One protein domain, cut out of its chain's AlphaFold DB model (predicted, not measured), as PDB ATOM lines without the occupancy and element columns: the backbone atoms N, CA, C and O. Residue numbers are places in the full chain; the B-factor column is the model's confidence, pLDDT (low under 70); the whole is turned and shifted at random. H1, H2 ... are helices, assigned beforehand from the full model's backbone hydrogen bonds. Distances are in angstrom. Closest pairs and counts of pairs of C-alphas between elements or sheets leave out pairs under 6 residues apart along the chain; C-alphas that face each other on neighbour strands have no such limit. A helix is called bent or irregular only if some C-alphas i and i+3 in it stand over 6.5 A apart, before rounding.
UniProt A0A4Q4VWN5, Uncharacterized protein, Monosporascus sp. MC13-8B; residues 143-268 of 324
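AT A GLANCE: This is residues 143 to 268 of the 324 residues of an uncharacterized protein of Monosporascus sp. MC13-8B (UniProt A0A4Q4VWN5). Three helices, H1, H2 and H3, make an up-and-down bundle, each running against the one before it, and the long bent helix H4 packs on H3. Residues 255 to 268, the end of H4 and what follows, stick out as an arm. The printed part has 126 residues with four named helices, H1 to H4 along the chain, and no named strand: all helix. It is only just loose, close to compact, with a radius of gyration of the C-alphas of 17.1 A, and spans 60 by 27 by 25 A.

HOW THE PARTS SIT: After residues 143 to 157, H1, residues 158 to 171, forms a hairpin with H2, residues 178 to 197, at a shallow tilt of 20 degrees; their closest C-alphas, of Ala 166 and Leu 185, are 5.8 A apart. The hub H3, residues 204 to 223, touches H1 the same way at 21 degrees, closest at the C-alphas of Cys 163 and Ala 213, 5.7 A. H2 and H3 form a hairpin at a shallow tilt of 34 degrees, only just short of steep; the closest C-alphas, of Val 189 and Tyr 217, are 7.0 A apart. H4, residues 227 to 265, assigned as one helix by its hydrogen bonds, is bent: C-alphas 235 and 238 are 7.1 A apart. H3 and arm H4a, residues 227 to 235, form a hairpin, closest at the C-alphas of Leu 222 and Arg 230, 4.6 A. Arm H4b, residues 238 to 265, touches H3 with residues 240 to 250 alone, opposite ways at a steep tilt of 41 degrees; the closest C-alphas, of Thr 211 and Trp 243, are 6.2 A apart. H1 and H2 are apart from both arms. Every O i to N i+4 pair is within hydrogen-bond range in H1, H2, H3 and H4a, and 22 of 24 in H4b.

IN THESE COORDINATES: H1 begins at C-alpha 158 (-13.638, -34.873, -13.082) and is 19.9 A long; H2 is 29.2 A, H3 28.4 A, H4a 12.4 A. H4b, 39.0 A, ends at C-alpha 265 (-44.289, -48.960, -3.368).

THE WHOLE: The C-alphas of Ala 176 and Ala 264, the two farthest apart, are 59.9 A apart. The printed part has no cut and no long link. The pLDDT is under 70 at residues 198, 200 to 201 and 255 to 268.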
ATOM      1  N   ALA A 143     -24.887 -34.777 -23.840       91.75
ATOM      2  CA  ALA A 143     -25.846 -35.868 -23.801       91.75
ATOM      3  C   ALA A 143     -25.578 -36.885 -24.907       91.75
ATOM      4  O   ALA A 143     -25.205 -36.510 -26.014       91.75
ATOM      5  N   THR A 144     -25.823 -38.156 -24.610       93.12
ATOM      6  CA  THR A 144     -25.873 -39.270 -25.568       93.12
ATOM      7  C   THR A 144     -26.950 -40.259 -25.108       93.12
ATOM      8  O   THR A 144     -27.406 -40.161 -23.964       93.12
ATOM      9  N   PRO A 145     -27.329 -41.264 -25.917       89.88
ATOM     10  CA  PRO A 145     -28.274 -42.304 -25.495       89.88
ATOM     11  C   PRO A 145     -27.966 -42.990 -24.154       89.88
ATOM     12  O   PRO A 145     -28.861 -43.500 -23.491       89.88
ATOM     13  N   PHE A 146     -26.698 -43.005 -23.738       90.62
ATOM     14  CA  PHE A 146     -26.237 -43.626 -22.495       90.62
ATOM     15  C   PHE A 146     -25.740 -42.613 -21.450       90.62
ATOM     16  O   PHE A 146     -25.295 -43.028 -20.379       90.62
ATOM     17  N   LEU A 147     -25.791 -41.309 -21.739       91.19
ATOM     18  CA  LEU A 147     -25.359 -40.222 -20.857       91.19
ATOM     19  C   LEU A 147     -26.422 -39.120 -20.853       91.19
ATOM     20  O   LEU A 147     -26.515 -38.317 -21.779       91.19
ATOM     21  N   HIS A 148     -27.218 -39.054 -19.789       90.69
ATOM     22  CA  HIS A 148     -28.228 -38.010 -19.652       90.69
ATOM     23  C   HIS A 148     -27.601 -36.672 -19.220       90.69
ATOM     24  O   HIS A 148     -26.801 -36.638 -18.285       90.69
ATOM     25  N   ARG A 149     -28.034 -35.552 -19.823       88.56
ATOM     26  CA  ARG A 149     -27.468 -34.202 -19.583       88.56
ATOM     27  C   ARG A 149     -27.431 -33.761 -18.120       88.56
ATOM     28  O   ARG A 149     -26.548 -33.012 -17.719       88.56
ATOM     29  N   TYR A 150     -28.396 -34.220 -17.324       87.62
ATOM     30  CA  TYR A 150     -28.524 -33.862 -15.910       87.62
ATOM     31  C   TYR A 150     -28.069 -34.974 -14.960       87.62
ATOM     32  O   TYR A 150     -28.239 -34.828 -13.754       87.62
ATOM     33  N   LEU A 151     -27.484 -36.067 -15.470       89.81
ATOM     34  CA  LEU A 151     -27.052 -37.204 -14.645       89.81
ATOM     35  C   LEU A 151     -26.078 -36.784 -13.535       89.81
ATOM     36  O   LEU A 151     -26.119 -37.328 -12.437       89.81
ATOM     37  N   TYR A 152     -25.229 -35.796 -13.820       91.69
ATOM     38  CA  TYR A 152     -24.173 -35.330 -12.925       91.69
ATOM     39  C   TYR A 152     -24.322 -33.860 -12.516       91.69
ATOM     40  O   TYR A 152     -23.321 -33.197 -12.235       91.69
ATOM     41  N   ARG A 153     -25.557 -33.335 -12.517       88.06
ATOM     42  CA  ARG A 153     -25.829 -31.908 -12.277       88.06
ATOM     43  C   ARG A 153     -25.324 -31.433 -10.912       88.06
ATOM     44  O   ARG A 153     -24.722 -30.369 -10.840       88.06
ATOM     45  N   ASP A 154     -25.548 -32.219  -9.862       86.50
ATOM     46  CA  ASP A 154     -25.207 -31.817  -8.489       86.50
ATOM     47  C   ASP A 154     -23.721 -32.035  -8.171       86.50
ATOM     48  O   ASP A 154     -23.114 -31.285  -7.409       86.50
ATOM     49  N   HIS A 155     -23.118 -33.064  -8.770       89.38
ATOM     50  CA  HIS A 155     -21.706 -33.384  -8.600       89.38
ATOM     51  C   HIS A 155     -21.140 -33.975  -9.889       89.38
ATOM     52  O   HIS A 155     -21.311 -35.165 -10.157       89.38
ATOM     53  N   THR A 156     -20.458 -33.148 -10.688       91.56
ATOM     54  CA  THR A 156     -19.837 -33.601 -11.937       91.56
ATOM     55  C   THR A 156     -18.469 -34.234 -11.693       91.56
ATOM     56  O   THR A 156     -17.541 -33.530 -11.288       91.56
ATOM     57  N   PRO A 157     -18.294 -35.543 -11.966       92.94
ATOM     58  CA  PRO A 157     -17.002 -36.193 -11.810       92.94
ATOM     59  C   PRO A 157     -15.963 -35.593 -12.758       92.94
ATOM     60  O   PRO A 157     -16.253 -35.320 -13.924       92.94
ATOM     61  N   HIS A 158     -14.720 -35.463 -12.288       92.44
ATOM     62  CA  HIS A 158     -13.638 -34.873 -13.082       92.44
ATOM     63  C   HIS A 158     -13.428 -35.581 -14.434       92.44
ATOM     64  O   HIS A 158     -13.227 -34.917 -15.444       92.44
ATOM     65  N   CYS A 159     -13.565 -36.913 -14.478       94.38
ATOM     66  CA  CYS A 159     -13.451 -37.688 -15.717       94.38
ATOM     67  C   CYS A 159     -14.501 -37.326 -16.778       94.38
ATOM     68  O   CYS A 159     -14.223 -37.441 -17.968       94.38
ATOM     69  N   ILE A 160     -15.695 -36.893 -16.368       95.81
ATOM     70  CA  ILE A 160     -16.747 -36.457 -17.292       95.81
ATOM     71  C   ILE A 160     -16.421 -35.069 -17.833       95.81
ATOM     72  O   ILE A 160     -16.575 -34.843 -19.028       95.81
ATOM     73  N   LEU A 161     -15.904 -34.166 -16.994       94.62
ATOM     74  CA  LEU A 161     -15.466 -32.837 -17.433       94.62
ATOM     75  C   LEU A 161     -14.312 -32.922 -18.439       94.62
ATOM     76  O   LEU A 161     -14.359 -32.273 -19.484       94.62
ATOM     77  N   THR A 162     -13.297 -33.747 -18.160       96.31
ATOM     78  CA  THR A 162     -12.173 -33.945 -19.087       96.31
ATOM     79  C   THR A 162     -12.615 -34.637 -20.372       96.31
ATOM     80  O   THR A 162     -12.196 -34.226 -21.453       96.31
ATOM     81  N   CYS A 163     -13.527 -35.612 -20.286       97.19
ATOM     82  CA  CYS A 163     -14.121 -36.255 -21.458       97.19
ATOM     83  C   CYS A 163     -14.928 -35.273 -22.313       97.19
ATOM     84  O   CYS A 163     -14.744 -35.228 -23.528       97.19
ATOM     85  N   PHE A 164     -15.763 -34.436 -21.695       96.81
ATOM     86  CA  PHE A 164     -16.500 -33.381 -22.386       96.81
ATOM     87  C   PHE A 164     -15.544 -32.429 -23.118       96.81
ATOM     88  O   PHE A 164     -15.702 -32.213 -24.318       96.81
ATOM     89  N   ALA A 165     -14.503 -31.934 -22.440       97.31
ATOM     90  CA  ALA A 165     -13.503 -31.058 -23.050       97.31
ATOM     91  C   ALA A 165     -12.782 -31.729 -24.233       97.31
ATOM     92  O   ALA A 165     -12.643 -31.127 -25.298       97.31
ATOM     93  N   ALA A 166     -12.371 -32.992 -24.084       97.50
ATOM     94  CA  ALA A 166     -11.749 -33.761 -25.158       97.50
ATOM     95  C   ALA A 166     -12.693 -33.960 -26.356       97.50
ATOM     96  O   ALA A 166     -12.260 -33.818 -27.497       97.50
ATOM     97  N   ASN A 167     -13.984 -34.213 -26.119       97.56
ATOM     98  CA  ASN A 167     -14.989 -34.332 -27.179       97.56
ATOM     99  C   ASN A 167     -15.217 -33.001 -27.907       97.56
ATOM    100  O   ASN A 167     -15.303 -32.992 -29.133       97.56
ATOM    101  N   VAL A 168     -15.251 -31.871 -27.189       98.06
ATOM    102  CA  VAL A 168     -15.337 -30.529 -27.795       98.06
ATOM    103  C   VAL A 168     -14.120 -30.250 -28.676       98.06
ATOM    104  O   VAL A 168     -14.276 -29.813 -29.818       98.06
ATOM    105  N   LEU A 169     -12.913 -30.539 -28.184       97.88
ATOM    106  CA  LEU A 169     -11.675 -30.387 -28.952       97.88
ATOM    107  C   LEU A 169     -11.664 -31.289 -30.191       97.88
ATOM    108  O   LEU A 169     -11.279 -30.848 -31.272       97.88
ATOM    109  N   TYR A 170     -12.122 -32.532 -30.047       97.25
ATOM    110  CA  TYR A 170     -12.213 -33.488 -31.143       97.25
ATOM    111  C   TYR A 170     -13.222 -33.063 -32.212       97.25
ATOM    112  O   TYR A 170     -12.901 -33.094 -33.399       97.25
ATOM    113  N   ALA A 171     -14.412 -32.617 -31.810       97.19
ATOM    114  CA  ALA A 171     -15.448 -32.144 -32.725       97.19
ATOM    115  C   ALA A 171     -15.020 -30.883 -33.499       97.19
ATOM    116  O   ALA A 171     -15.407 -30.713 -34.651       97.19
ATOM    117  N   ASN A 172     -14.181 -30.031 -32.897       96.81
ATOM    118  CA  ASN A 172     -13.687 -28.779 -33.489       96.81
ATOM    119  C   ASN A 172     -12.252 -28.880 -34.037       96.81
ATOM    120  O   ASN A 172     -11.568 -27.867 -34.234       96.81
ATOM    121  N   ARG A 173     -11.750 -30.096 -34.262       96.00
ATOM    122  CA  ARG A 173     -10.399 -30.283 -34.789       96.00
ATOM    123  C   ARG A 173     -10.290 -29.795 -36.231       96.00
ATOM    124  O   ARG A 173     -11.194 -29.936 -37.050       96.00
ATOM    125  N   THR A 174      -9.123 -29.280 -36.555       96.94
ATOM    126  CA  THR A 174      -8.712 -28.820 -37.876       96.94
ATOM    127  C   THR A 174      -7.385 -29.479 -38.224       96.94
ATOM    128  O   THR A 174      -6.687 -29.994 -37.347       96.94
ATOM    129  N   GLN A 175      -6.965 -29.416 -39.487       95.44
ATOM    130  CA  GLN A 175      -5.656 -29.938 -39.889       95.44
ATOM    131  C   GLN A 175      -4.497 -29.324 -39.076       95.44
ATOM    132  O   GLN A 175      -3.521 -30.012 -38.792       95.44
ATOM    133  N   ALA A 176      -4.624 -28.061 -38.649       96.69
ATOM    134  CA  ALA A 176      -3.591 -27.355 -37.894       96.69
ATOM    135  C   ALA A 176      -3.482 -27.801 -36.424       96.69
ATOM    136  O   ALA A 176      -2.380 -27.835 -35.881       96.69
ATOM    137  N   ASN A 177      -4.598 -28.144 -35.769       96.31
ATOM    138  CA  ASN A 177      -4.608 -28.484 -34.339       96.31
ATOM    139  C   ASN A 177      -4.743 -29.992 -34.060       96.31
ATOM    140  O   ASN A 177      -4.626 -30.393 -32.903       96.31
ATOM    141  N   THR A 178      -4.943 -30.826 -35.092       95.69
ATOM    142  CA  THR A 178      -5.221 -32.267 -34.935       95.69
ATOM    143  C   THR A 178      -4.190 -32.953 -34.044       95.69
ATOM    144  O   THR A 178      -4.572 -33.652 -33.115       95.69
ATOM    145  N   ALA A 179      -2.893 -32.701 -34.243       94.06
ATOM    146  CA  ALA A 179      -1.843 -33.320 -33.430       94.06
ATOM    147  C   ALA A 179      -1.991 -33.019 -31.926       94.06
ATOM    148  O   ALA A 179      -1.838 -33.916 -31.097       94.06
ATOM    149  N   MET A 180      -2.339 -31.777 -31.574       97.00
ATOM    150  CA  MET A 180      -2.567 -31.382 -30.183       97.00
ATOM    151  C   MET A 180      -3.839 -32.025 -29.626       97.00
ATOM    152  O   MET A 180      -3.816 -32.559 -28.524       97.00
ATOM    153  N   VAL A 181      -4.923 -32.044 -30.405       97.12
ATOM    154  CA  VAL A 181      -6.187 -32.688 -30.013       97.12
ATOM    155  C   VAL A 181      -5.983 -34.179 -29.725       97.12
ATOM    156  O   VAL A 181      -6.456 -34.680 -28.705       97.12
ATOM    157  N   MET A 182      -5.236 -34.884 -30.579       94.56
ATOM    158  CA  MET A 182      -4.925 -36.303 -30.377       94.56
ATOM    159  C   MET A 182      -4.050 -36.534 -29.139       94.56
ATOM    160  O   MET A 182      -4.270 -37.496 -28.403       94.56
ATOM    161  N   LEU A 183      -3.087 -35.644 -28.871       94.88
ATOM    162  CA  LEU A 183      -2.272 -35.698 -27.658       94.88
ATOM    163  C   LEU A 183      -3.124 -35.486 -26.399       94.88
ATOM    164  O   LEU A 183      -2.979 -36.238 -25.435       94.88
ATOM    165  N   THR A 184      -4.033 -34.506 -26.413       96.75
ATOM    166  CA  THR A 184      -4.970 -34.263 -25.310       96.75
ATOM    167  C   THR A 184      -5.839 -35.488 -25.059       96.75
ATOM    168  O   THR A 184      -5.894 -35.956 -23.927       96.75
ATOM    169  N   LEU A 185      -6.436 -36.066 -26.106       96.56
ATOM    170  CA  LEU A 185      -7.229 -37.293 -26.003       96.56
ATOM    171  C   LEU A 185      -6.426 -38.431 -25.357       96.56
ATOM    172  O   LEU A 185      -6.900 -39.068 -24.416       96.56
ATOM    173  N   HIS A 186      -5.202 -38.671 -25.837       94.94
ATOM    174  CA  HIS A 186      -4.327 -39.709 -25.295       94.94
ATOM    175  C   HIS A 186      -4.009 -39.472 -23.811       94.94
ATOM    176  O   HIS A 186      -4.084 -40.400 -23.006       94.94
ATOM    177  N   SER A 187      -3.701 -38.227 -23.438       96.12
ATOM    178  CA  SER A 187      -3.441 -37.850 -22.047       96.12
ATOM    179  C   SER A 187      -4.668 -38.072 -21.161       96.12
ATOM    180  O   SER A 187      -4.540 -38.666 -20.094       96.12
ATOM    181  N   SER A 188      -5.858 -37.656 -21.605       96.44
ATOM    182  CA  SER A 188      -7.096 -37.797 -20.831       96.44
ATOM    183  C   SER A 188      -7.504 -39.257 -20.630       96.44
ATOM    184  O   SER A 188      -7.987 -39.623 -19.560       96.44
ATOM    185  N   VAL A 189      -7.280 -40.114 -21.631       96.19
ATOM    186  CA  VAL A 189      -7.470 -41.566 -21.500       96.19
ATOM    187  C   VAL A 189      -6.508 -42.147 -20.472       96.19
ATOM    188  O   VAL A 189      -6.924 -42.909 -19.602       96.19
ATOM    189  N   ARG A 190      -5.221 -41.806 -20.580       94.31
ATOM    190  CA  ARG A 190      -4.194 -42.329 -19.681       94.31
ATOM    191  C   ARG A 190      -4.486 -41.942 -18.238       94.31
ATOM    192  O   ARG A 190      -4.479 -42.803 -17.371       94.31
ATOM    193  N   GLU A 191      -4.808 -40.676 -18.004       94.56
ATOM    194  CA  GLU A 191      -5.187 -40.181 -16.683       94.56
ATOM    195  C   GLU A 191      -6.425 -40.904 -16.135       94.56
ATOM    196  O   GLU A 191      -6.441 -41.286 -14.967       94.56
ATOM    197  N   LEU A 192      -7.440 -41.156 -16.973       95.00
ATOM    198  CA  LEU A 192      -8.635 -41.905 -16.575       95.00
ATOM    199  C   LEU A 192      -8.298 -43.328 -16.102       95.00
ATOM    200  O   LEU A 192      -8.844 -43.777 -15.095       95.00
ATOM    201  N   VAL A 193      -7.426 -44.028 -16.831       92.44
ATOM    202  CA  VAL A 193      -7.021 -45.406 -16.515       92.44
ATOM    203  C   VAL A 193      -6.098 -45.442 -15.294       92.44
ATOM    204  O   VAL A 193      -6.319 -46.240 -14.384       92.44
ATOM    205  N   ASP A 194      -5.117 -44.542 -15.218       89.75
ATOM    206  CA  ASP A 194      -4.180 -44.447 -14.092       89.75
ATOM    207  C   ASP A 194      -4.918 -44.083 -12.787       89.75
ATOM    208  O   ASP A 194      -4.639 -44.643 -11.723       89.75
ATOM    209  N   ALA A 195      -5.927 -43.207 -12.864       86.44
ATOM    210  CA  ALA A 195      -6.768 -42.837 -11.726       86.44
ATOM    211  C   ALA A 195      -7.663 -43.981 -11.216       86.44
ATOM    212  O   ALA A 195      -8.168 -43.882 -10.093       86.44
ATOM    213  N   GLU A 196      -7.884 -45.037 -12.005       78.81
ATOM    214  CA  GLU A 196      -8.594 -46.239 -11.558       78.81
ATOM    215  C   GLU A 196      -7.679 -47.155 -10.748       78.81
ATOM    216  O   GLU A 196      -8.064 -47.617  -9.675       78.81
ATOM    217  N   ALA A 197      -6.443 -47.363 -11.211       73.25
ATOM    218  CA  ALA A 197      -5.486 -48.259 -10.563       73.25
ATOM    219  C   ALA A 197      -5.163 -47.858  -9.108       73.25
ATOM    220  O   ALA A 197      -4.795 -48.704  -8.297       73.25
ATOM    221  N   GLY A 198      -5.309 -46.573  -8.770       67.25
ATOM    222  CA  GLY A 198      -5.051 -46.038  -7.432       67.25
ATOM    223  C   GLY A 198      -6.239 -46.039  -6.460       67.25
ATOM    224  O   GLY A 198      -6.053 -45.647  -5.307       67.25
ATOM    225  N   ARG A 199      -7.461 -46.423  -6.870       70.06
ATOM    226  CA  ARG A 199      -8.657 -46.302  -6.009       70.06
ATOM    227  C   ARG A 199      -9.037 -47.614  -5.327       70.06
ATOM    228  O   ARG A 199      -9.214 -48.639  -5.968       70.06
ATOM    229  N   ILE A 200      -9.242 -47.539  -4.010       62.62
ATOM    230  CA  ILE A 200      -9.555 -48.697  -3.157       62.62
ATOM    231  C   ILE A 200     -11.065 -49.004  -3.140       62.62
ATOM    232  O   ILE A 200     -11.453 -50.168  -3.126       62.62
ATOM    233  N   VAL A 201     -11.935 -47.984  -3.184       67.81
ATOM    234  CA  VAL A 201     -13.400 -48.156  -3.246       67.81
ATOM    235  C   VAL A 201     -14.008 -47.048  -4.105       67.81
ATOM    236  O   VAL A 201     -14.041 -45.893  -3.696       67.81
ATOM    237  N   ALA A 202     -14.486 -47.390  -5.300       74.88
ATOM    238  CA  ALA A 202     -15.233 -46.471  -6.155       74.88
ATOM    239  C   ALA A 202     -16.740 -46.622  -5.930       74.88
ATOM    240  O   ALA A 202     -17.263 -47.743  -5.939       74.88
ATOM    241  N   THR A 203     -17.442 -45.501  -5.777       85.19
ATOM    242  CA  THR A 203     -18.908 -45.489  -5.695       85.19
ATOM    243  C   THR A 203     -19.535 -45.940  -7.027       85.19
ATOM    244  O   THR A 203     -18.918 -45.778  -8.086       85.19
ATOM    245  N   PRO A 204     -20.773 -46.477  -7.033       86.81
ATOM    246  CA  PRO A 204     -21.480 -46.845  -8.265       86.81
ATOM    247  C   PRO A 204     -21.537 -45.729  -9.317       86.81
ATOM    248  O   PRO A 204     -21.325 -45.978 -10.503       86.81
ATOM    249  N   VAL A 205     -21.771 -44.490  -8.874       88.25
ATOM    250  CA  VAL A 205     -21.870 -43.303  -9.735       88.25
ATOM    251  C   VAL A 205     -20.524 -42.983 -10.389       88.25
ATOM    252  O   VAL A 205     -20.473 -42.681 -11.580       88.25
ATOM    253  N   GLU A 206     -19.422 -43.105  -9.648       88.81
ATOM    254  CA  GLU A 206     -18.082 -42.916 -10.205       88.81
ATOM    255  C   GLU A 206     -17.695 -44.031 -11.181       88.81
ATOM    256  O   GLU A 206     -17.096 -43.747 -12.219       88.81
ATOM    257  N   LYS A 207     -18.047 -45.291 -10.886       90.38
ATOM    258  CA  LYS A 207     -17.839 -46.410 -11.821       90.38
ATOM    259  C   LYS A 207     -18.598 -46.179 -13.128       90.38
ATOM    260  O   LYS A 207     -18.033 -46.368 -14.207       90.38
ATOM    261  N   LEU A 208     -19.847 -45.716 -13.036       93.38
ATOM    262  CA  LEU A 208     -20.655 -45.355 -14.198       93.38
ATOM    263  C   LEU A 208     -19.977 -44.245 -15.012       93.38
ATOM    264  O   LEU A 208     -19.778 -44.408 -16.213       93.38
ATOM    265  N   ALA A 209     -19.541 -43.175 -14.343       94.56
ATOM    266  CA  ALA A 209     -18.916 -42.021 -14.982       94.56
ATOM    267  C   ALA A 209     -17.638 -42.386 -15.749       94.56
ATOM    268  O   ALA A 209     -17.444 -41.976 -16.893       94.56
ATOM    269  N   ARG A 210     -16.761 -43.198 -15.145       93.62
ATOM    270  CA  ARG A 210     -15.525 -43.651 -15.804       93.62
ATOM    271  C   ARG A 210     -15.816 -44.561 -16.989       93.62
ATOM    272  O   ARG A 210     -15.173 -44.419 -18.025       93.62
ATOM    273  N   THR A 211     -16.807 -45.442 -16.868       95.69
ATOM    274  CA  THR A 211     -17.202 -46.340 -17.961       95.69
ATOM    275  C   THR A 211     -17.777 -45.566 -19.144       95.69
ATOM    276  O   THR A 211     -17.381 -45.815 -20.280       95.69
ATOM    277  N   GLN A 212     -18.643 -44.580 -18.891       96.44
ATOM    278  CA  GLN A 212     -19.179 -43.696 -19.931       96.44
ATOM    279  C   GLN A 212     -18.070 -42.886 -20.618       96.44
ATOM    280  O   GLN A 212     -18.029 -42.830 -21.848       96.44
ATOM    281  N   ALA A 213     -17.144 -42.309 -19.843       97.06
ATOM    282  CA  ALA A 213     -16.007 -41.564 -20.385       97.06
ATOM    283  C   ALA A 213     -15.101 -42.454 -21.252       97.06
ATOM    284  O   ALA A 213     -14.770 -42.093 -22.382       97.06
ATOM    285  N   LEU A 214     -14.745 -43.648 -20.762       97.00
ATOM    286  CA  LEU A 214     -13.938 -44.598 -21.527       97.00
ATOM    287  C   LEU A 214     -14.654 -45.014 -22.812       97.00
ATOM    288  O   LEU A 214     -14.020 -45.051 -23.861       97.00
ATOM    289  N   PHE A 215     -15.962 -45.268 -22.762       96.88
ATOM    290  CA  PHE A 215     -16.730 -45.644 -23.944       96.88
ATOM    291  C   PHE A 215     -16.701 -44.561 -25.034       96.88
ATOM    292  O   PHE A 215     -16.426 -44.874 -26.193       96.88
ATOM    293  N   LEU A 216     -16.866 -43.285 -24.668       97.25
ATOM    294  CA  LEU A 216     -16.724 -42.157 -25.599       97.25
ATOM    295  C   LEU A 216     -15.315 -42.076 -26.204       97.25
ATOM    296  O   LEU A 216     -15.166 -41.938 -27.419       97.25
ATOM    297  N   TYR A 217     -14.271 -42.256 -25.394       97.69
ATOM    298  CA  TYR A 217     -12.902 -42.307 -25.909       97.69
ATOM    299  C   TYR A 217     -12.656 -43.487 -26.853       97.69
ATOM    300  O   TYR A 217     -11.853 -43.365 -27.779       97.69
ATOM    301  N   GLN A 218     -13.310 -44.628 -26.633       96.88
ATOM    302  CA  GLN A 218     -13.195 -45.790 -27.515       96.88
ATOM    303  C   GLN A 218     -13.907 -45.579 -28.844       96.88
ATOM    304  O   GLN A 218     -13.373 -45.989 -29.871       96.88
ATOM    305  N   ILE A 219     -15.044 -44.880 -28.850       96.62
ATOM    306  CA  ILE A 219     -15.709 -44.472 -30.092       96.62
ATOM    307  C   ILE A 219     -14.745 -43.658 -30.957       96.62
ATOM    308  O   ILE A 219     -14.564 -43.980 -32.131       96.62
ATOM    309  N   ILE A 220     -14.070 -42.664 -30.370       96.94
ATOM    310  CA  ILE A 220     -13.053 -41.889 -31.086       96.94
ATOM    311  C   ILE A 220     -11.931 -42.811 -31.575       96.94
ATOM    312  O   ILE A 220     -11.681 -42.902 -32.774       96.94
ATOM    313  N   ARG A 221     -11.266 -43.527 -30.663       96.12
ATOM    314  CA  ARG A 221     -10.047 -44.286 -30.976       96.12
ATOM    315  C   ARG A 221     -10.254 -45.385 -32.017       96.12
ATOM    316  O   ARG A 221      -9.372 -45.608 -32.840       96.12
ATOM    317  N   LEU A 222     -11.405 -46.052 -32.001       95.69
ATOM    318  CA  LEU A 222     -11.707 -47.148 -32.922       95.69
ATOM    319  C   LEU A 222     -12.214 -46.656 -34.283       95.69
ATOM    320  O   LEU A 222     -11.945 -47.305 -35.295       95.69
ATOM    321  N   LEU A 223     -12.935 -45.527 -34.325       94.56
ATOM    322  CA  LEU A 223     -13.657 -45.084 -35.524       94.56
ATOM    323  C   LEU A 223     -13.034 -43.872 -36.238       94.56
ATOM    324  O   LEU A 223     -13.544 -43.469 -37.287       94.56
ATOM    325  N   ASP A 224     -11.933 -43.318 -35.721       92.44
ATOM    326  CA  ASP A 224     -11.215 -42.189 -36.332       92.44
ATOM    327  C   ASP A 224     -10.682 -42.510 -37.739       92.44
ATOM    328  O   ASP A 224     -10.840 -41.727 -38.671       92.44
ATOM    329  N   GLY A 225     -10.097 -43.703 -37.894       89.38
ATOM    330  CA  GLY A 225      -9.342 -44.104 -39.085       89.38
ATOM    331  C   GLY A 225      -7.832 -44.181 -38.838       89.38
ATOM    332  O   GLY A 225      -7.151 -44.942 -39.526       89.38
ATOM    333  N   ASP A 226      -7.326 -43.510 -37.802       90.81
ATOM    334  CA  ASP A 226      -5.938 -43.620 -37.344       90.81
ATOM    335  C   ASP A 226      -5.618 -45.039 -36.823       90.81
ATOM    336  O   ASP A 226      -6.307 -45.595 -35.964       90.81
ATOM    337  N   VAL A 227      -4.563 -45.652 -37.369       93.00
ATOM    338  CA  VAL A 227      -4.147 -47.027 -37.039       93.00
ATOM    339  C   VAL A 227      -3.563 -47.128 -35.627       93.00
ATOM    340  O   VAL A 227      -3.779 -48.127 -34.943       93.00
ATOM    341  N   ILE A 228      -2.842 -46.102 -35.172       92.12
ATOM    342  CA  ILE A 228      -2.223 -46.058 -33.845       92.12
ATOM    343  C   ILE A 228      -3.307 -45.908 -32.781       92.12
ATOM    344  O   ILE A 228      -3.289 -46.637 -31.785       92.12
ATOM    345  N   LEU A 229      -4.272 -45.008 -33.002       92.31
ATOM    346  CA  LEU A 229      -5.413 -44.877 -32.098       92.31
ATOM    347  C   LEU A 229      -6.236 -46.157 -32.046       92.31
ATOM    348  O   LEU A 229      -6.593 -46.589 -30.953       92.31
ATOM    349  N   ARG A 230      -6.464 -46.811 -33.189       95.00
ATOM    350  CA  ARG A 230      -7.182 -48.088 -33.225       95.00
ATOM    351  C   ARG A 230      -6.470 -49.159 -32.410       95.00
ATOM    352  O   ARG A 230      -7.097 -49.773 -31.556       95.00
ATOM    353  N   ALA A 231      -5.157 -49.312 -32.581       94.38
ATOM    354  CA  ALA A 231      -4.362 -50.262 -31.805       94.38
ATOM    355  C   ALA A 231      -4.334 -49.936 -30.296       94.38
ATOM    356  O   ALA A 231      -4.177 -50.827 -29.463       94.38
ATOM    357  N   GLN A 232      -4.446 -48.662 -29.904       92.88
ATOM    358  CA  GLN A 232      -4.645 -48.272 -28.500       92.88
ATOM    359  C   GLN A 232      -6.054 -48.623 -28.015       92.88
ATOM    360  O   GLN A 232      -6.201 -49.201 -26.944       92.88
ATOM    361  N   GLY A 233      -7.077 -48.313 -28.811       94.12
ATOM    362  CA  GLY A 233      -8.464 -48.637 -28.506       94.12
ATOM    363  C   GLY A 233      -8.659 -50.137 -28.315       94.12
ATOM    364  O   GLY A 233      -9.149 -50.555 -27.275       94.12
ATOM    365  N   GLU A 234      -8.193 -50.961 -29.251       94.69
ATOM    366  CA  GLU A 234      -8.283 -52.426 -29.179       94.69
ATOM    367  C   GLU A 234      -7.633 -53.001 -27.913       94.69
ATOM    368  O   GLU A 234      -8.197 -53.900 -27.290       94.69
ATOM    369  N   ARG A 235      -6.491 -52.444 -27.485       95.38
ATOM    370  CA  ARG A 235      -5.818 -52.848 -26.241       95.38
ATOM    371  C   ARG A 235      -6.645 -52.575 -24.987       95.38
ATOM    372  O   ARG A 235      -6.567 -53.360 -24.046       95.38
ATOM    373  N   ASP A 236      -7.450 -51.518 -24.991       93.81
ATOM    374  CA  ASP A 236      -8.267 -51.111 -23.843       93.81
ATOM    375  C   ASP A 236      -9.693 -51.707 -23.872       93.81
ATOM    376  O   ASP A 236     -10.452 -51.538 -22.917       93.81
ATOM    377  N   ILE A 237     -10.086 -52.434 -24.932       93.56
ATOM    378  CA  ILE A 237     -11.399 -53.112 -25.004       93.56
ATOM    379  C   ILE A 237     -11.621 -54.078 -23.824       93.56
ATOM    380  O   ILE A 237     -12.690 -53.996 -23.213       93.56
ATOM    381  N   PRO A 238     -10.668 -54.956 -23.443       94.75
ATOM    382  CA  PRO A 238     -10.858 -55.859 -22.305       94.75
ATOM    383  C   PRO A 238     -11.098 -55.117 -20.983       94.75
ATOM    384  O   PRO A 238     -11.887 -55.566 -20.148       94.75
ATOM    385  N   LEU A 239     -10.463 -53.953 -20.802       93.50
ATOM    386  CA  LEU A 239     -10.681 -53.101 -19.632       93.50
ATOM    387  C   LEU A 239     -12.109 -52.546 -19.625       93.50
ATOM    388  O   LEU A 239     -12.805 -52.663 -18.619       93.50
ATOM    389  N   LEU A 240     -12.576 -52.016 -20.761       94.25
ATOM    390  CA  LEU A 240     -13.952 -51.537 -20.894       94.25
ATOM    391  C   LEU A 240     -14.972 -52.656 -20.626       94.25
ATOM    392  O   LEU A 240     -15.944 -52.437 -19.908       94.25
ATOM    393  N   GLN A 241     -14.744 -53.862 -21.153       91.69
ATOM    394  CA  GLN A 241     -15.594 -55.028 -20.887       91.69
ATOM    395  C   GLN A 241     -15.624 -55.389 -19.397       91.69
ATOM    396  O   GLN A 241     -16.689 -55.693 -18.863       91.69
ATOM    397  N   THR A 242     -14.478 -55.303 -18.718       92.19
ATOM    398  CA  THR A 242     -14.384 -55.525 -17.268       92.19
ATOM    399  C   THR A 242     -15.221 -54.499 -16.501       92.19
ATOM    400  O   THR A 242     -16.046 -54.878 -15.672       92.19
ATOM    401  N   TRP A 243     -15.085 -53.208 -16.821       93.19
ATOM    402  CA  TRP A 243     -15.859 -52.143 -16.172       93.19
ATOM    403  C   TRP A 243     -17.367 -52.277 -16.426       93.19
ATOM    404  O   TRP A 243     -18.169 -52.107 -15.507       93.19
ATOM    405  N   LEU A 244     -17.764 -52.654 -17.646       91.38
ATOM    406  CA  LEU A 244     -19.160 -52.952 -17.976       91.38
ATOM    407  C   LEU A 244     -19.693 -54.149 -17.178       91.38
ATOM    408  O   LEU A 244     -20.800 -54.083 -16.645       91.38
ATOM    409  N   GLY A 245     -18.905 -55.218 -17.045       87.88
ATOM    410  CA  GLY A 245     -19.257 -56.376 -16.224       87.88
ATOM    411  C   GLY A 245     -19.470 -56.007 -14.756       87.88
ATOM    412  O   GLY A 245     -20.431 -56.455 -14.131       87.88
ATOM    413  N   ASP A 246     -18.632 -55.130 -14.209       88.25
ATOM    414  CA  ASP A 246     -18.798 -54.637 -12.845       88.25
ATOM    415  C   ASP A 246     -20.049 -53.767 -12.672       88.25
ATOM    416  O   ASP A 246     -20.717 -53.861 -11.640       88.25
ATOM    417  N   LEU A 247     -20.426 -52.972 -13.679       88.88
ATOM    418  CA  LEU A 247     -21.700 -52.247 -13.671       88.88
ATOM    419  C   LEU A 247     -22.911 -53.184 -13.749       88.88
ATOM    420  O   LEU A 247     -23.912 -52.913 -13.087       88.88
ATOM    421  N   CYS A 248     -22.829 -54.295 -14.486       85.25
ATOM    422  CA  CYS A 248     -23.881 -55.316 -14.487       85.25
ATOM    423  C   CYS A 248     -24.097 -55.901 -13.085       85.25
ATOM    424  O   CYS A 248     -25.236 -55.937 -12.618       85.25
ATOM    425  N   LYS A 249     -23.014 -56.233 -12.367       84.12
ATOM    426  CA  LYS A 249     -23.089 -56.702 -10.970       84.12
ATOM    427  C   LYS A 249     -23.727 -55.655 -10.056       84.12
ATOM    428  O   LYS A 249     -24.571 -55.974  -9.226       84.12
ATOM    429  N   VAL A 250     -23.342 -54.383 -10.209       85.25
ATOM    430  CA  VAL A 250     -23.930 -53.267  -9.444       85.25
ATOM    431  C   VAL A 250     -25.428 -53.145  -9.733       85.25
ATOM    432  O   VAL A 250     -26.215 -53.027  -8.798       85.25
ATOM    433  N   ARG A 251     -25.832 -53.211 -11.006       82.69
ATOM    434  CA  ARG A 251     -27.238 -53.194 -11.429       82.69
ATOM    435  C   ARG A 251     -28.020 -54.351 -10.817       82.69
ATOM    436  O   ARG A 251     -29.134 -54.122 -10.375       82.69
ATOM    437  N   GLU A 252     -27.474 -55.560 -10.796       77.12
ATOM    438  CA  GLU A 252     -28.133 -56.730 -10.197       77.12
ATOM    439  C   GLU A 252     -28.320 -56.561  -8.691       77.12
ATOM    440  O   GLU A 252     -29.438 -56.693  -8.201       77.12
ATOM    441  N   ASN A 253     -27.278 -56.121  -7.983       76.50
ATOM    442  CA  ASN A 253     -27.363 -55.833  -6.551       76.50
ATOM    443  C   ASN A 253     -28.394 -54.730  -6.238       76.50
ATOM    444  O   ASN A 253     -29.117 -54.808  -5.247       76.50
ATOM    445  N   LEU A 254     -28.481 -53.695  -7.084       73.56
ATOM    446  CA  LEU A 254     -29.509 -52.653  -6.978       73.56
ATOM    447  C   LEU A 254     -30.899 -53.162  -7.380       73.56
ATOM    448  O   LEU A 254     -31.895 -52.727  -6.810       73.56
ATOM    449  N   GLY A 255     -30.979 -54.067  -8.354       60.94
ATOM    450  CA  GLY A 255     -32.210 -54.682  -8.837       60.94
ATOM    451  C   GLY A 255     -32.875 -55.541  -7.769       60.94
ATOM    452  O   GLY A 255     -34.084 -55.437  -7.586       60.94
ATOM    453  N   ASP A 256     -32.091 -56.297  -7.003       60.22
ATOM    454  CA  ASP A 256     -32.579 -57.070  -5.858       60.22
ATOM    455  C   ASP A 256     -33.185 -56.149  -4.780       60.22
ATOM    456  O   ASP A 256     -34.268 -56.414  -4.251       60.22
ATOM    457  N   LEU A 257     -32.547 -55.002  -4.514       58.25
ATOM    458  CA  LEU A 257     -33.063 -53.975  -3.598       58.25
ATOM    459  C   LEU A 257     -34.325 -53.287  -4.143       58.25
ATOM    460  O   LEU A 257     -35.275 -53.040  -3.397       58.25
ATOM    461  N   ALA A 258     -34.357 -52.997  -5.443       52.88
ATOM    462  CA  ALA A 258     -35.495 -52.374  -6.103       52.88
ATOM    463  C   ALA A 258     -36.700 -53.317  -6.184       52.88
ATOM    464  O   ALA A 258     -37.814 -52.844  -6.028       52.88
ATOM    465  N   GLN A 259     -36.515 -54.629  -6.356       54.81
ATOM    466  CA  GLN A 259     -37.605 -55.614  -6.320       54.81
ATOM    467  C   GLN A 259     -38.212 -55.758  -4.915       54.81
ATOM    468  O   GLN A 259     -39.433 -55.891  -4.770       54.81
ATOM    469  N   LEU A 260     -37.383 -55.656  -3.869       53.41
ATOM    470  CA  LEU A 260     -37.846 -55.579  -2.480       53.41
ATOM    471  C   LEU A 260     -38.645 -54.289  -2.216       53.41
ATOM    472  O   LEU A 260     -39.660 -54.332  -1.522       53.41
ATOM    473  N   ALA A 261     -38.240 -53.162  -2.813       49.81
ATOM    474  CA  ALA A 261     -38.949 -51.883  -2.716       49.81
ATOM    475  C   ALA A 261     -40.210 -51.799  -3.611       49.81
ATOM    476  O   ALA A 261     -41.229 -51.251  -3.190       49.81
ATOM    477  N   ASP A 262     -40.190 -52.382  -4.814       48.62
ATOM    478  CA  ASP A 262     -41.314 -52.415  -5.765       48.62
ATOM    479  C   ASP A 262     -42.480 -53.239  -5.222       48.62
ATOM    480  O   ASP A 262     -43.638 -52.861  -5.409       48.62
ATOM    481  N   SER A 263     -42.181 -54.294  -4.456       50.72
ATOM    482  CA  SER A 263     -43.181 -55.068  -3.709       50.72
ATOM    483  C   SER A 263     -43.946 -54.213  -2.684       50.72
ATOM    484  O   SER A 263     -45.068 -54.560  -2.309       50.72
ATOM    485  N   ALA A 264     -43.374 -53.083  -2.251       50.53
ATOM    486  CA  ALA A 264     -43.963 -52.183  -1.265       50.53
ATOM    487  C   ALA A 264     -44.545 -50.882  -1.856       50.53
ATOM    488  O   ALA A 264     -45.466 -50.329  -1.253       50.53
ATOM    489  N   MET A 265     -44.055 -50.373  -2.999       51.22
ATOM    490  CA  MET A 265     -44.289 -48.960  -3.368       51.22
ATOM    491  C   MET A 265     -44.884 -48.653  -4.754       51.22
ATOM    492  O   MET A 265     -45.430 -47.561  -4.910       51.22
ATOM    493  N   ARG A 266     -44.878 -49.545  -5.755       50.72
ATOM    494  CA  ARG A 266     -45.422 -49.205  -7.093       50.72
ATOM    495  C   ARG A 266     -46.780 -49.843  -7.370       50.72
ATOM    496  O   ARG A 266     -46.892 -50.796  -8.130       50.72
ATOM    497  N   LYS A 267     -47.851 -49.275  -6.803       49.06
ATOM    498  CA  LYS A 267     -49.225 -49.621  -7.223       49.06
ATOM    499  C   LYS A 267     -49.723 -48.879  -8.465       49.06
ATOM    500  O   LYS A 267     -50.764 -49.271  -8.973       49.06
ATOM    501  N   GLN A 268     -49.004 -47.877  -8.978       45.62
ATOM    502  CA  GLN A 268     -49.191 -47.307 -10.322       45.62
ATOM    503  C   GLN A 268     -48.113 -46.239 -10.588       45.62
ATOM    504  O   GLN A 268     -47.824 -45.463  -9.673       45.62
TER     505      GLN A 268